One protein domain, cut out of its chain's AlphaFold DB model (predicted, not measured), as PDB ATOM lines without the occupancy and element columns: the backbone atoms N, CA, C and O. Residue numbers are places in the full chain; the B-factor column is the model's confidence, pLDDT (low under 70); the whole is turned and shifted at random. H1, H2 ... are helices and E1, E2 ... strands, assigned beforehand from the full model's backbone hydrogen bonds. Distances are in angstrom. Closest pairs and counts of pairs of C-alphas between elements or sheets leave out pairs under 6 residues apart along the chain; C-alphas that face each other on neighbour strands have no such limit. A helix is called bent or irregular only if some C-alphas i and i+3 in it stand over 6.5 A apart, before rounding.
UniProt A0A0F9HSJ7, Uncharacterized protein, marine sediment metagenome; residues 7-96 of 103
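Overview. This is residues 7 to 96 of the 103 residues of an uncharacterized protein of marine sediment metagenome (UniProt A0A0F9HSJ7). A small two-strand ribbon, E1 beside E2, forms one part of a loose, thinly packed chain together with helix H1, while helices H2 and H3 make up the other part, running opposite ways one after the other. Residues 36 to 42, in the long link from H1 to E2, stick out as a free loop, and the long stretch of residues 77 to 96, with no named element, folds back from the end of H3 to finish near the first printed residue. The printed part has 90 residues, with three named helices and two named strands in the order E1, H1, E2, H2, H3; the sheet has the order E1, E2 and is parallel. The class is mostly helix, though under half of the residues, 39 of the 90, are in named elements. The whole is loose, with a radius of gyration of the C-alphas of 15.3 A and spans of 41 by 30 by 23 A.

Along the chain. The sheet consists of E1, residues 7 to 9, and E2, residues 44 to 47. E1 begins at C-alpha 7, at (475.642, 481.404, 276.069), and E2 is 10.1 A from first to last C-alpha. H1, residues 16 to 27, is the longest helix by residues, with 12, and measures 14.9 A from C-alpha 16, at (477.160, 497.223, 281.895), to C-alpha 27. H1 is neither bent nor irregular, but only just: C-alphas 24 and 27 are 6.3 A apart. H2, residues 54 to 63, measures 14.3 A. H3, residues 67 to 76, measures 14.4 A and ends at C-alpha 76, at (473.540, 470.794, 304.099).

Arrangement. E1 and E2 are parallel neighbours, with 18 degrees between their N-to-C directions. Their C-alphas 8 and 46 face each other at 4.8 A. Across the pair, N 7 and O 44 are within hydrogen-bond range at 2.8 A, and so are N 46 and O 7, also at 2.8 A. E1, H1 and E2 form a strand-helix-strand unit, two parallel neighbour strands with a helix between them along the chain, and its crossover is left-handed. H1 touches no helix and is apart from both H2 and H3. H2 and H3 are close but not clearly touching, with 1 pair of C-alphas within 8 A. That closest pair is the C-alphas of Met 61 and Arg 70, 6.9 A apart. The lines of H2 and H3 stand at a shallow tilt of 29 degrees, and the two run opposite ways. E1 is apart from H2 and from H3, and E2 is apart from H3. Each O i to N i+4 pair is within hydrogen-bond range in H2 and H3, and 7 of 8 are in H1.

Size, cuts and confidence. The two C-alphas farthest apart are those of Ala 40 and Glu 79, at 43.5 A, while the first and last printed C-alphas, of Tyr 7 and Leu 96, are 8.1 A apart. The centre of H2 is nearest to the mean of the C-alphas, at 8.2 A, and that of H3 is farthest, at 17.9 A. The printed part runs from 7 to 96 and has no cut; the full chain has 103 residues. The link from H1 to E2 is long, with 16 residues; the link from H2 to H3 is tight, with 3; those from E1 to H1 and from E2 to H2 are short, with 6 each. The mean pLDDT of the printed part is 87.3, and residues 31 to 42, 12 residues in the long link, are under 70 in this predicted model.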
ATOM      1  N   TYR A   7     476.689 480.790 275.273       85.94
ATOM      2  CA  TYR A   7     475.642 481.404 276.069       85.94
ATOM      3  C   TYR A   7     476.263 481.900 277.370       85.94
ATOM      4  O   TYR A   7     477.020 481.175 278.011       85.94
ATOM      5  N   ILE A   8     475.933 483.126 277.754       90.56
ATOM      6  CA  ILE A   8     476.286 483.688 279.059       90.56
ATOM      7  C   ILE A   8     475.024 483.737 279.920       90.56
ATOM      8  O   ILE A   8     473.937 483.963 279.382       90.56
ATOM      9  N   TYR A   9     475.151 483.536 281.228       92.44
ATOM     10  CA  TYR A   9     474.030 483.595 282.171       92.44
ATOM     11  C   TYR A   9     474.473 484.123 283.546       92.44
ATOM     12  O   TYR A   9     475.660 484.357 283.766       92.44
ATOM     13  N   HIS A  10     473.508 484.381 284.438       95.25
ATOM     14  CA  HIS A  10     473.702 485.038 285.740       95.25
ATOM     15  C   HIS A  10     474.388 486.394 285.645       95.25
ATOM     16  O   HIS A  10     475.380 486.681 286.309       95.25
ATOM     17  N   THR A  11     473.850 487.272 284.815       96.56
ATOM     18  CA  THR A  11     474.554 488.489 284.438       96.56
ATOM     19  C   THR A  11     473.974 489.749 285.088       96.56
ATOM     20  O   THR A  11     474.639 490.784 285.166       96.56
ATOM     21  N   ASP A  12     472.750 489.656 285.603       97.50
ATOM     22  CA  ASP A  12     471.993 490.762 286.198       97.50
ATOM     23  C   ASP A  12     472.628 491.417 287.436       97.50
ATOM     24  O   ASP A  12     472.239 492.521 287.821       97.50
ATOM     25  N   HIS A  13     473.607 490.771 288.072       96.88
ATOM     26  CA  HIS A  13     474.336 491.327 289.210       96.88
ATOM     27  C   HIS A  13     475.434 492.333 288.819       96.88
ATOM     28  O   HIS A  13     475.886 493.100 289.674       96.88
ATOM     29  N   LEU A  14     475.821 492.371 287.540       97.19
ATOM     30  CA  LEU A  14     476.860 493.245 287.000       97.19
ATOM     31  C   LEU A  14     476.247 494.456 286.297       97.19
ATOM     32  O   LEU A  14     475.323 494.325 285.494       97.19
ATOM     33  N   SER A  15     476.811 495.643 286.540       97.19
ATOM     34  CA  SER A  15     476.561 496.795 285.663       97.19
ATOM     35  C   SER A  15     477.124 496.559 284.267       97.19
ATOM     36  O   SER A  15     478.054 495.774 284.110       97.19
ATOM     37  N   ASP A  16     476.636 497.301 283.266       96.62
ATOM     38  CA  ASP A  16     477.160 497.223 281.895       96.62
ATOM     39  C   ASP A  16     478.689 497.307 281.872       96.62
ATOM     40  O   ASP A  16     479.353 496.486 281.253       96.62
ATOM     41  N   ARG A  17     479.264 498.271 282.601       97.25
ATOM     42  CA  ARG A  17     480.716 498.441 282.668       97.25
ATOM     43  C   ARG A  17     481.414 497.202 283.230       97.25
ATOM     44  O   ARG A  17     482.373 496.753 282.621       97.25
ATOM     45  N   GLN A  18     480.934 496.677 284.355       96.56
ATOM     46  CA  GLN A  18     481.537 495.502 284.992       96.56
ATOM     47  C   GLN A  18     481.406 494.263 284.113       96.56
ATOM     48  O   GLN A  18     482.352 493.502 284.001       96.56
ATOM     49  N   LEU A  19     480.263 494.095 283.445       95.88
ATOM     50  CA  LEU A  19     480.074 493.016 282.486       95.88
ATOM     51  C   LEU A  19     481.099 493.102 281.352       95.88
ATOM     52  O   LEU A  19     481.687 492.092 280.992       95.88
ATOM     53  N   TYR A  20     481.295 494.283 280.762       94.81
ATOM     54  CA  TYR A  20     482.266 494.437 279.678       94.81
ATOM     55  C   TYR A  20     483.710 494.259 280.151       94.81
ATOM     56  O   TYR A  20     484.507 493.733 279.384       94.81
ATOM     57  N   GLU A  21     484.043 494.691 281.371       95.44
ATOM     58  CA  GLU A  21     485.355 494.450 281.985       95.44
ATOM     59  C   GLU A  21     485.584 492.939 282.170       95.44
ATOM     60  O   GLU A  21     486.549 492.418 281.626       95.44
ATOM     61  N   GLU A  22     484.641 492.217 282.784       93.19
ATOM     62  CA  GLU A  22     484.704 490.756 282.966       93.19
ATOM     63  C   GLU A  22     484.848 490.007 281.633       93.19
ATOM     64  O   GLU A  22     485.736 489.174 281.446       93.19
ATOM     65  N   LEU A  23     484.001 490.353 280.657       91.44
ATOM     66  CA  LEU A  23     484.042 489.724 279.342       91.44
ATOM     67  C   LEU A  23     485.381 489.958 278.646       91.44
ATOM     68  O   LEU A  23     485.895 489.056 277.995       91.44
ATOM     69  N   TRP A  24     485.913 491.176 278.716       91.19
ATOM     70  CA  TRP A  24     487.115 491.544 277.981       91.19
ATOM     71  C   TRP A  24     488.394 491.026 278.637       91.19
ATOM     72  O   TRP A  24     489.271 490.541 277.924       91.19
ATOM     73  N   ASP A  25     488.498 491.147 279.959       89.75
ATOM     74  CA  ASP A  25     489.726 490.846 280.691       89.75
ATOM     75  C   ASP A  25     489.864 489.349 281.007       89.75
ATOM     76  O   ASP A  25     490.983 488.841 281.003       89.75
ATOM     77  N   GLU A  26     488.750 488.641 281.232       84.44
ATOM     78  CA  GLU A  26     488.768 487.257 281.728       84.44
ATOM     79  C   GLU A  26     488.101 486.277 280.750       84.44
ATOM     80  O   GLU A  26     488.682 485.255 280.393       84.44
ATOM     81  N   THR A  27     486.890 486.573 280.264       84.25
ATOM     82  CA  THR A  27     486.067 485.557 279.576       84.25
ATOM     83  C   THR A  27     486.416 485.337 278.099       84.25
ATOM     84  O   THR A  27     486.429 484.206 277.616       84.25
ATOM     85  N   LEU A  28     486.618 486.408 277.323       81.88
ATOM     86  CA  LEU A  28     486.762 486.310 275.863       81.88
ATOM     87  C   LEU A  28     488.164 485.878 275.421       81.88
ATOM     88  O   LEU A  28     488.296 485.339 274.320       81.88
ATOM     89  N   ASP A  29     489.184 486.138 276.240       76.44
ATOM     90  CA  ASP A  29     490.575 485.750 275.966       76.44
ATOM     91  C   ASP A  29     490.931 484.387 276.590       76.44
ATOM     92  O   ASP A  29     492.025 483.857 276.368       76.44
ATOM     93  N   GLU A  30     490.003 483.775 277.340       70.44
ATOM     94  CA  GLU A  30     490.182 482.425 277.857       70.44
ATOM     95  C   GLU A  30     490.305 481.436 276.690       70.44
ATOM     96  O   GLU A  30     489.456 481.340 275.797       70.44
ATOM     97  N   SER A  31     491.404 480.677 276.679       62.88
ATOM     98  CA  SER A  31     491.617 479.649 275.671       62.88
ATOM     99  C   SER A  31     490.665 478.487 275.936       62.88
ATOM    100  O   SER A  31     491.010 477.548 276.659       62.88
ATOM    101  N   PHE A  32     489.476 478.522 275.340       62.84
ATOM    102  CA  PHE A  32     488.599 477.362 275.337       62.84
ATOM    103  C   PHE A  32     489.334 476.229 274.609       62.84
ATOM    104  O   PHE A  32     489.701 476.401 273.440       62.84
ATOM    105  N   PRO A  33     489.618 475.086 275.269       56.00
ATOM    106  CA  PRO A  33     490.169 473.942 274.562       56.00
ATOM    107  C   PRO A  33     489.244 473.635 273.391       56.00
ATOM    108  O   PRO A  33     488.037 473.822 273.526       56.00
ATOM    109  N   ASP A  34     489.804 473.178 272.269       55.50
ATOM    110  CA  ASP A  34     489.060 472.742 271.086       55.50
ATOM    111  C   ASP A  34     488.060 471.627 271.473       55.50
ATOM    112  O   ASP A  34     488.247 470.444 271.186       55.50
ATOM    113  N   MET A  35     486.934 472.002 272.082       51.75
ATOM    114  CA  MET A  35     485.746 471.195 272.361       51.75
ATOM    115  C   MET A  35     485.005 470.886 271.051       51.75
ATOM    116  O   MET A  35     483.852 470.470 271.044       51.75
ATOM    117  N   LEU A  36     485.699 471.013 269.916       49.94
ATOM    118  CA  LEU A  36     485.281 470.746 268.544       49.94
ATOM    119  C   LEU A  36     484.806 469.301 268.309       49.94
ATOM    120  O   LEU A  36     484.450 468.950 267.186       49.94
ATOM    121  N   THR A  37     484.802 468.445 269.332       50.84
ATOM    122  CA  THR A  37     484.329 467.058 269.249       50.84
ATOM    123  C   THR A  37     483.084 466.756 270.085       50.84
ATOM    124  O   THR A  37     482.519 465.673 269.917       50.84
ATOM    125  N   VAL A  38     482.585 467.680 270.918       49.75
ATOM    126  CA  VAL A  38     481.436 467.412 271.807       49.75
ATOM    127  C   VAL A  38     480.125 467.904 271.180       49.75
ATOM    128  O   VAL A  38     479.487 468.845 271.627       49.75
ATOM    129  N   SER A  39     479.706 467.185 270.136       50.56
ATOM    130  CA  SER A  39     478.404 467.265 269.449       50.56
ATOM    131  C   SER A  39     478.099 468.549 268.659       50.56
ATOM    132  O   SER A  39     478.373 469.666 269.070       50.56
ATOM    133  N   ALA A  40     477.454 468.377 267.503       53.53
ATOM    134  CA  ALA A  40     476.984 469.470 266.647       53.53
ATOM    135  C   ALA A  40     475.786 470.254 267.236       53.53
ATOM    136  O   ALA A  40     475.285 471.169 266.587       53.53
ATOM    137  N   GLU A  41     475.319 469.869 268.427       58.50
ATOM    138  CA  GLU A  41     474.134 470.409 269.106       58.50
ATOM    139  C   GLU A  41     474.475 471.052 270.463       58.50
ATOM    140  O   GLU A  41     473.632 471.737 271.035       58.50
ATOM    141  N   GLY A  42     475.699 470.859 270.969       59.91
ATOM    142  CA  GLY A  42     476.138 471.371 272.266       59.91
ATOM    143  C   GLY A  42     476.465 472.863 272.220       59.91
ATOM    144  O   GLY A  42     477.206 473.319 271.349       59.91
ATOM    145  N   GLY A  43     475.904 473.624 273.160       70.56
ATOM    146  CA  GLY A  43     476.307 475.000 273.447       70.56
ATOM    147  C   GLY A  43     477.372 475.043 274.543       70.56
ATOM    148  O   GLY A  43     477.406 474.173 275.410       70.56
ATOM    149  N   TYR A  44     478.235 476.055 274.504       78.19
ATOM    150  CA  TYR A  44     479.114 476.386 275.620       78.19
ATOM    151  C   TYR A  44     478.410 477.385 276.540       78.19
ATOM    152  O   TYR A  44     477.841 478.365 276.055       78.19
ATOM    153  N   PHE A  45     478.440 477.138 277.846       81.94
ATOM    154  CA  PHE A  45     477.735 477.943 278.840       81.94
ATOM    155  C   PHE A  45     478.738 478.568 279.796       81.94
ATOM    156  O   PHE A  45     479.567 477.864 280.369       81.94
ATOM    157  N   ILE A  46     478.647 479.883 279.950       87.88
ATOM    158  CA  ILE A  46     479.525 480.670 280.806       87.88
ATOM    159  C   ILE A  46     478.679 481.279 281.913       87.88
ATOM    160  O   ILE A  46     477.803 482.109 281.650       87.88
ATOM    161  N   ASP A  47     478.952 480.848 283.139       91.19
ATOM    162  CA  ASP A  47     478.391 481.462 284.332       91.19
ATOM    163  C   ASP A  47     479.149 482.754 284.633       91.19
ATOM    164  O   ASP A  47     480.346 482.718 284.916       91.19
ATOM    165  N   MET A  48     478.468 483.899 284.599       94.38
ATOM    166  CA  MET A  48     479.105 485.178 284.920       94.38
ATOM    167  C   MET A  48     479.285 485.394 286.431       94.38
ATOM    168  O   MET A  48     479.732 486.464 286.834       94.38
ATOM    169  N   LEU A  49     478.928 484.417 287.275       93.94
ATOM    170  CA  LEU A  49     479.282 484.410 288.697       93.94
ATOM    171  C   LEU A  49     480.743 484.023 288.952       93.94
ATOM    172  O   LEU A  49     481.263 484.396 290.001       93.94
ATOM    173  N   GLY A  50     481.374 483.270 288.044       85.81
ATOM    174  CA  GLY A  50     482.752 482.792 288.183       85.81
ATOM    175  C   GLY A  50     482.896 481.265 288.174       85.81
ATOM    176  O   GLY A  50     482.043 480.529 287.677       85.81
ATOM    177  N   SER A  51     484.014 480.770 288.713       80.56
ATOM    178  CA  SER A  51     484.424 479.359 288.638       80.56
ATOM    179  C   SER A  51     483.978 478.494 289.831       80.56
ATOM    180  O   SER A  51     484.517 477.403 290.029       80.56
ATOM    181  N   GLY A  52     483.052 478.976 290.664       85.50
ATOM    182  CA  GLY A  52     482.508 478.242 291.813       85.50
ATOM    183  C   GLY A  52     483.244 478.497 293.131       85.50
ATOM    184  O   GLY A  52     483.338 477.608 293.979       85.50
ATOM    185  N   SER A  53     483.800 479.695 293.316       91.88
ATOM    186  CA  SER A  53     484.370 480.123 294.595       91.88
ATOM    187  C   SER A  53     483.286 480.291 295.682       91.88
ATOM    188  O   SER A  53     482.079 480.267 295.412       91.88
ATOM    189  N   GLN A  54     483.696 480.485 296.943       91.75
ATOM    190  CA  GLN A  54     482.743 480.818 298.014       91.75
ATOM    191  C   GLN A  54     482.054 482.167 297.755       91.75
ATOM    192  O   GLN A  54     480.882 482.331 298.090       91.75
ATOM    193  N   GLU A  55     482.758 483.124 297.148       92.81
ATOM    194  CA  GLU A  55     482.186 484.421 296.784       92.81
ATOM    195  C   GLU A  55     481.115 484.259 295.698       92.81
ATOM    196  O   GLU A  55     480.010 484.772 295.857       92.81
ATOM    197  N   ASP A  56     481.390 483.450 294.676       94.50
ATOM    198  CA  ASP A  56     480.466 483.129 293.580       94.50
ATOM    199  C   ASP A  56     479.214 482.436 294.131       94.50
ATOM    200  O   ASP A  56     478.082 482.783 293.794       94.50
ATOM    201  N   THR A  57     479.412 481.504 295.067       93.38
ATOM    202  CA  THR A  57     478.326 480.835 295.793       93.38
ATOM    203  C   THR A  57     477.481 481.842 296.570       93.38
ATOM    204  O   THR A  57     476.251 481.809 296.523       93.38
ATOM    205  N   HIS A  58     478.110 482.783 297.275       94.62
ATOM    206  CA  HIS A  58     477.394 483.821 298.016       94.62
ATOM    207  C   HIS A  58     476.646 484.775 297.075       94.62
ATOM    208  O   HIS A  58     475.526 485.176 297.395       94.62
ATOM    209  N   LEU A  59     477.208 485.102 295.909       96.12
ATOM    210  CA  LEU A  59     476.535 485.874 294.862       96.12
ATOM    211  C   LEU A  59     475.323 485.119 294.299       96.12
ATOM    212  O   LEU A  59     474.238 485.704 294.216       96.12
ATOM    213  N   HIS A  60     475.468 483.822 294.016       95.44
ATOM    214  CA  HIS A  60     474.372 482.943 293.604       95.44
ATOM    215  C   HIS A  60     473.239 482.960 294.637       95.44
ATOM    216  O   HIS A  60     472.091 483.293 294.330       95.44
ATOM    217  N   MET A  61     473.589 482.715 295.902       96.06
ATOM    218  CA  MET A  61     472.652 482.688 297.024       96.06
ATOM    219  C   MET A  61     471.984 484.041 297.274       96.06
ATOM    220  O   MET A  61     470.872 484.114 297.803       96.06
ATOM    221  N   LYS A  62     472.657 485.137 296.929       96.50
ATOM    222  CA  LYS A  62     472.115 486.483 297.077       96.50
ATOM    223  C   LYS A  62     471.106 486.811 295.981       96.50
ATOM    224  O   LYS A  62     470.061 487.365 296.315       96.50
ATOM    225  N   TYR A  63     471.410 486.512 294.719       97.06
ATOM    226  CA  TYR A  63     470.667 487.059 293.579       97.06
ATOM    227  C   TYR A  63     469.796 486.049 292.826       97.06
ATOM    228  O   TYR A  63     468.723 486.430 292.359       97.06
ATOM    229  N   TYR A  64     470.216 484.787 292.727       95.56
ATOM    230  CA  TYR A  64     469.673 483.848 291.734       95.56
ATOM    231  C   TYR A  64     468.902 482.673 292.323       95.56
ATOM    232  O   TYR A  64     468.146 482.027 291.611       95.56
ATOM    233  N   THR A  65     469.027 482.446 293.624       94.75
ATOM    234  CA  THR A  65     468.371 481.320 294.284       94.75
ATOM    235  C   THR A  65     466.943 481.623 294.749       94.75
ATOM    236  O   THR A  65     466.596 482.774 295.066       94.75
ATOM    237  N   ASP A  66     466.120 480.584 294.862       93.62
ATOM    238  CA  ASP A  66     464.817 480.648 295.518       93.62
ATOM    239  C   ASP A  66     464.840 480.294 297.024       93.62
ATOM    240  O   ASP A  66     465.885 480.153 297.655       93.62
ATOM    241  N   GLU A  67     463.671 480.281 297.673       93.56
ATOM    242  CA  GLU A  67     463.588 479.943 299.106       93.56
ATOM    243  C   GLU A  67     463.818 478.450 299.384       93.56
ATOM    244  O   GLU A  67     464.261 478.094 300.478       93.56
ATOM    245  N   GLU A  68     463.501 477.584 298.422       95.12
ATOM    246  CA  GLU A  68     463.651 476.137 298.530       95.12
ATOM    247  C   GLU A  68     465.130 475.760 298.493       95.12
ATOM    248  O   GLU A  68     465.626 475.126 299.424       95.12
ATOM    249  N   GLU A  69     465.841 476.229 297.473       94.06
ATOM    250  CA  GLU A  69     467.279 476.032 297.296       94.06
ATOM    251  C   GLU A  69     468.076 476.563 298.494       94.06
ATOM    252  O   GLU A  69     468.937 475.869 299.035       94.06
ATOM    253  N   ARG A  70     467.734 477.754 299.008       94.38
ATOM    254  CA  ARG A  70     468.373 478.294 300.223       94.38
ATOM    255  C   ARG A  70     468.137 477.434 301.451       94.38
ATOM    256  O   ARG A  70     469.023 477.320 302.295       94.38
ATOM    257  N   ARG A  71     466.932 476.875 301.598       94.44
ATOM    258  CA  ARG A  71     466.624 475.995 302.727       94.44
ATOM    259  C   ARG A  71     467.454 474.720 302.648       94.44
ATOM    260  O   ARG A  71     468.010 474.322 303.666       94.44
ATOM    261  N   GLN A  72     467.556 474.133 301.456       95.50
ATOM    262  CA  GLN A  72     468.386 472.954 301.206       95.50
ATOM    263  C   GLN A  72     469.861 473.248 301.504       95.50
ATOM    264  O   GLN A  72     470.495 472.484 302.225       95.50
ATOM    265  N   TRP A  73     470.374 474.402 301.068       94.50
ATOM    266  CA  TRP A  73     471.751 474.805 301.361       94.50
ATOM    267  C   TRP A  73     472.031 474.921 302.861       94.50
ATOM    268  O   TRP A  73     473.037 474.417 303.339       94.50
ATOM    269  N   ILE A  74     471.139 475.558 303.628       94.69
ATOM    270  CA  ILE A  74     471.303 475.700 305.087       94.69
ATOM    271  C   ILE A  74     471.215 474.341 305.800       94.69
ATOM    272  O   ILE A  74     471.851 474.148 306.834       94.69
ATOM    273  N   GLU A  75     470.414 473.407 305.285       96.44
ATOM    274  CA  GLU A  75     470.339 472.048 305.826       96.44
ATOM    275  C   GLU A  75     471.651 471.282 305.612       96.44
ATOM    276  O   GLU A  75     472.100 470.576 306.517       96.44
ATOM    277  N   GLU A  76     472.278 471.451 304.447       96.50
ATOM    278  CA  GLU A  76     473.540 470.794 304.099       96.50
ATOM    279  C   GLU A  76     474.767 471.471 304.736       96.50
ATOM    280  O   GLU A  76     475.678 470.782 305.198       96.50
ATOM    281  N   PHE A  77     474.761 472.804 304.837       94.38
ATOM    282  CA  PHE A  77     475.866 473.640 305.324       94.38
ATOM    283  C   PHE A  77     475.397 474.615 306.422       94.38
ATOM    284  O   PHE A  77     475.373 475.835 306.220       94.38
ATOM    285  N   PRO A  78     475.009 474.117 307.610       94.19
ATOM    286  CA  PRO A  78     474.406 474.934 308.669       94.19
ATOM    287  C   PRO A  78     475.346 475.992 309.268       94.19
ATOM    288  O   PRO A  78     474.886 476.928 309.923       94.19
ATOM    289  N   GLU A  79     476.659 475.847 309.090       93.75
ATOM    290  CA  GLU A  79     477.674 476.818 309.499       93.75
ATOM    291  C   GLU A  79     477.848 477.994 308.528       93.75
ATOM    292  O   GLU A  79     478.452 479.006 308.905       93.75
ATOM    293  N   ASP A  80     477.343 477.877 307.295       91.12
ATOM    294  CA  ASP A  80     477.504 478.910 306.280       91.12
ATOM    295  C   ASP A  80     476.548 480.080 306.541       91.12
ATOM    296  O   ASP A  80     475.338 479.933 306.727       91.12
ATOM    297  N   ASN A  81     477.106 481.289 306.570       89.38
ATOM    298  CA  ASN A  81     476.338 482.495 306.844       89.38
ATOM    299  C   ASN A  81     475.869 483.094 305.523       89.38
ATOM    300  O   ASN A  81     476.502 484.001 304.983       89.38
ATOM    301  N   LEU A  82     474.745 482.584 305.015       91.19
ATOM    302  CA  LEU A  82     474.209 483.049 303.743       91.19
ATOM    303  C   LEU A  82     473.851 484.543 303.785       91.19
ATOM    304  O   LEU A  82     473.149 484.988 304.704       91.19
ATOM    305  N   PRO A  83     474.218 485.319 302.749       93.44
ATOM    306  CA  PRO A  83     473.742 486.687 302.619       93.44
ATOM    307  C   PRO A  83     472.212 486.710 302.480       93.44
ATOM    308  O   PRO A  83     471.609 485.729 302.020       93.44
ATOM    309  N   PRO A  84     471.549 487.820 302.854       93.44
ATOM    310  CA  PRO A  84     470.133 487.992 302.568       93.44
ATOM    311  C   PRO A  84     469.907 487.984 301.054       93.44
ATOM    312  O   PRO A  84     470.714 488.529 300.300       93.44
ATOM    313  N   ARG A  85     468.788 487.402 300.620       95.38
ATOM    314  CA  ARG A  85     468.386 487.441 299.214       95.38
ATOM    315  C   ARG A  85     468.018 488.870 298.808       95.38
ATOM    316  O   ARG A  85     467.330 489.575 299.548       95.38
ATOM    317  N   VAL A  86     468.457 489.280 297.625       95.94
ATOM    318  CA  VAL A  86     468.188 490.592 297.030       95.94
ATOM    319  C   VAL A  86     467.880 490.393 295.548       95.94
ATOM    320  O   VAL A  86     468.488 489.549 294.903       95.94
ATOM    321  N   ALA A  87     466.949 491.169 294.993       95.62
ATOM    322  CA  ALA A  87     466.776 491.204 293.542       95.62
ATOM    323  C   ALA A  87     468.054 491.757 292.885       95.62
ATOM    324  O   ALA A  87     468.627 492.720 293.412       95.62
ATOM    325  N   PRO A  88     468.521 491.186 291.767       96.44
ATOM    326  CA  PRO A  88     469.666 491.751 291.086       96.44
ATOM    327  C   PRO A  88     469.351 493.175 290.570       96.44
ATOM    328  O   PRO A  88     468.189 493.519 290.340       96.44
ATOM    329  N   PRO A  89     470.368 494.047 290.455       97.12
ATOM    330  CA  PRO A  89     470.205 495.445 290.059       97.12
ATOM    331  C   PRO A  89     469.733 495.648 288.610       97.12
ATOM    332  O   PRO A  89     469.247 496.737 288.293       97.12
ATOM    333  N   TYR A  90     469.869 494.637 287.748       97.38
ATOM    334  CA  TYR A  90     469.480 494.682 286.338       97.38
ATOM    335  C   TYR A  90     468.538 493.518 285.979       97.38
ATOM    336  O   TYR A  90     468.263 492.659 286.806       97.38
ATOM    337  N   ASP A  91     467.984 493.550 284.764       95.25
ATOM    338  CA  ASP A  91     466.971 492.603 284.257       95.25
ATOM    339  C   ASP A  91     467.259 492.299 282.773       95.25
ATOM    340  O   ASP A  91     466.470 492.569 281.860       95.25
ATOM    341  N   ARG A  92     468.496 491.865 282.526       94.56
ATOM    342  CA  ARG A  92     469.059 491.520 281.220       94.56
ATOM    343  C   ARG A  92     468.943 490.030 280.941       94.56
ATOM    344  O   ARG A  92     468.735 489.691 279.778       94.56
ATOM    345  N   ASP A  93     469.026 489.169 281.953       94.38
ATOM    346  CA  ASP A  93     469.014 487.714 281.776       94.38
ATOM    347  C   ASP A  93     467.750 487.238 281.038       94.38
ATOM    348  O   ASP A  93     467.843 486.387 280.159       94.38
ATOM    349  N   ARG A  94     466.588 487.877 281.248       92.94
ATOM    350  CA  ARG A  94     465.348 487.553 280.504       92.94
ATOM    351  C   ARG A  94     465.386 487.854 279.000       92.94
ATOM    352  O   ARG A  94     464.454 487.502 278.280       92.94
ATOM    353  N   LEU A  95     466.362 488.642 278.549       93.50
ATOM    354  CA  LEU A  95     466.546 489.022 277.145       93.50
ATOM    355  C   LEU A  95     467.640 488.187 276.477       93.50
ATOM    356  O   LEU A  95     467.801 488.274 275.257       93.50
ATOM    357  N   LEU A  96     468.414 487.435 277.262       90.44
ATOM    358  CA  LEU A  96     469.459 486.577 276.737       90.44
ATOM    359  C   LEU A  96     468.835 485.356 276.048       90.44
ATOM    360  O   LEU A  96     467.732 484.937 276.405       90.44
TER     361      LEU A  96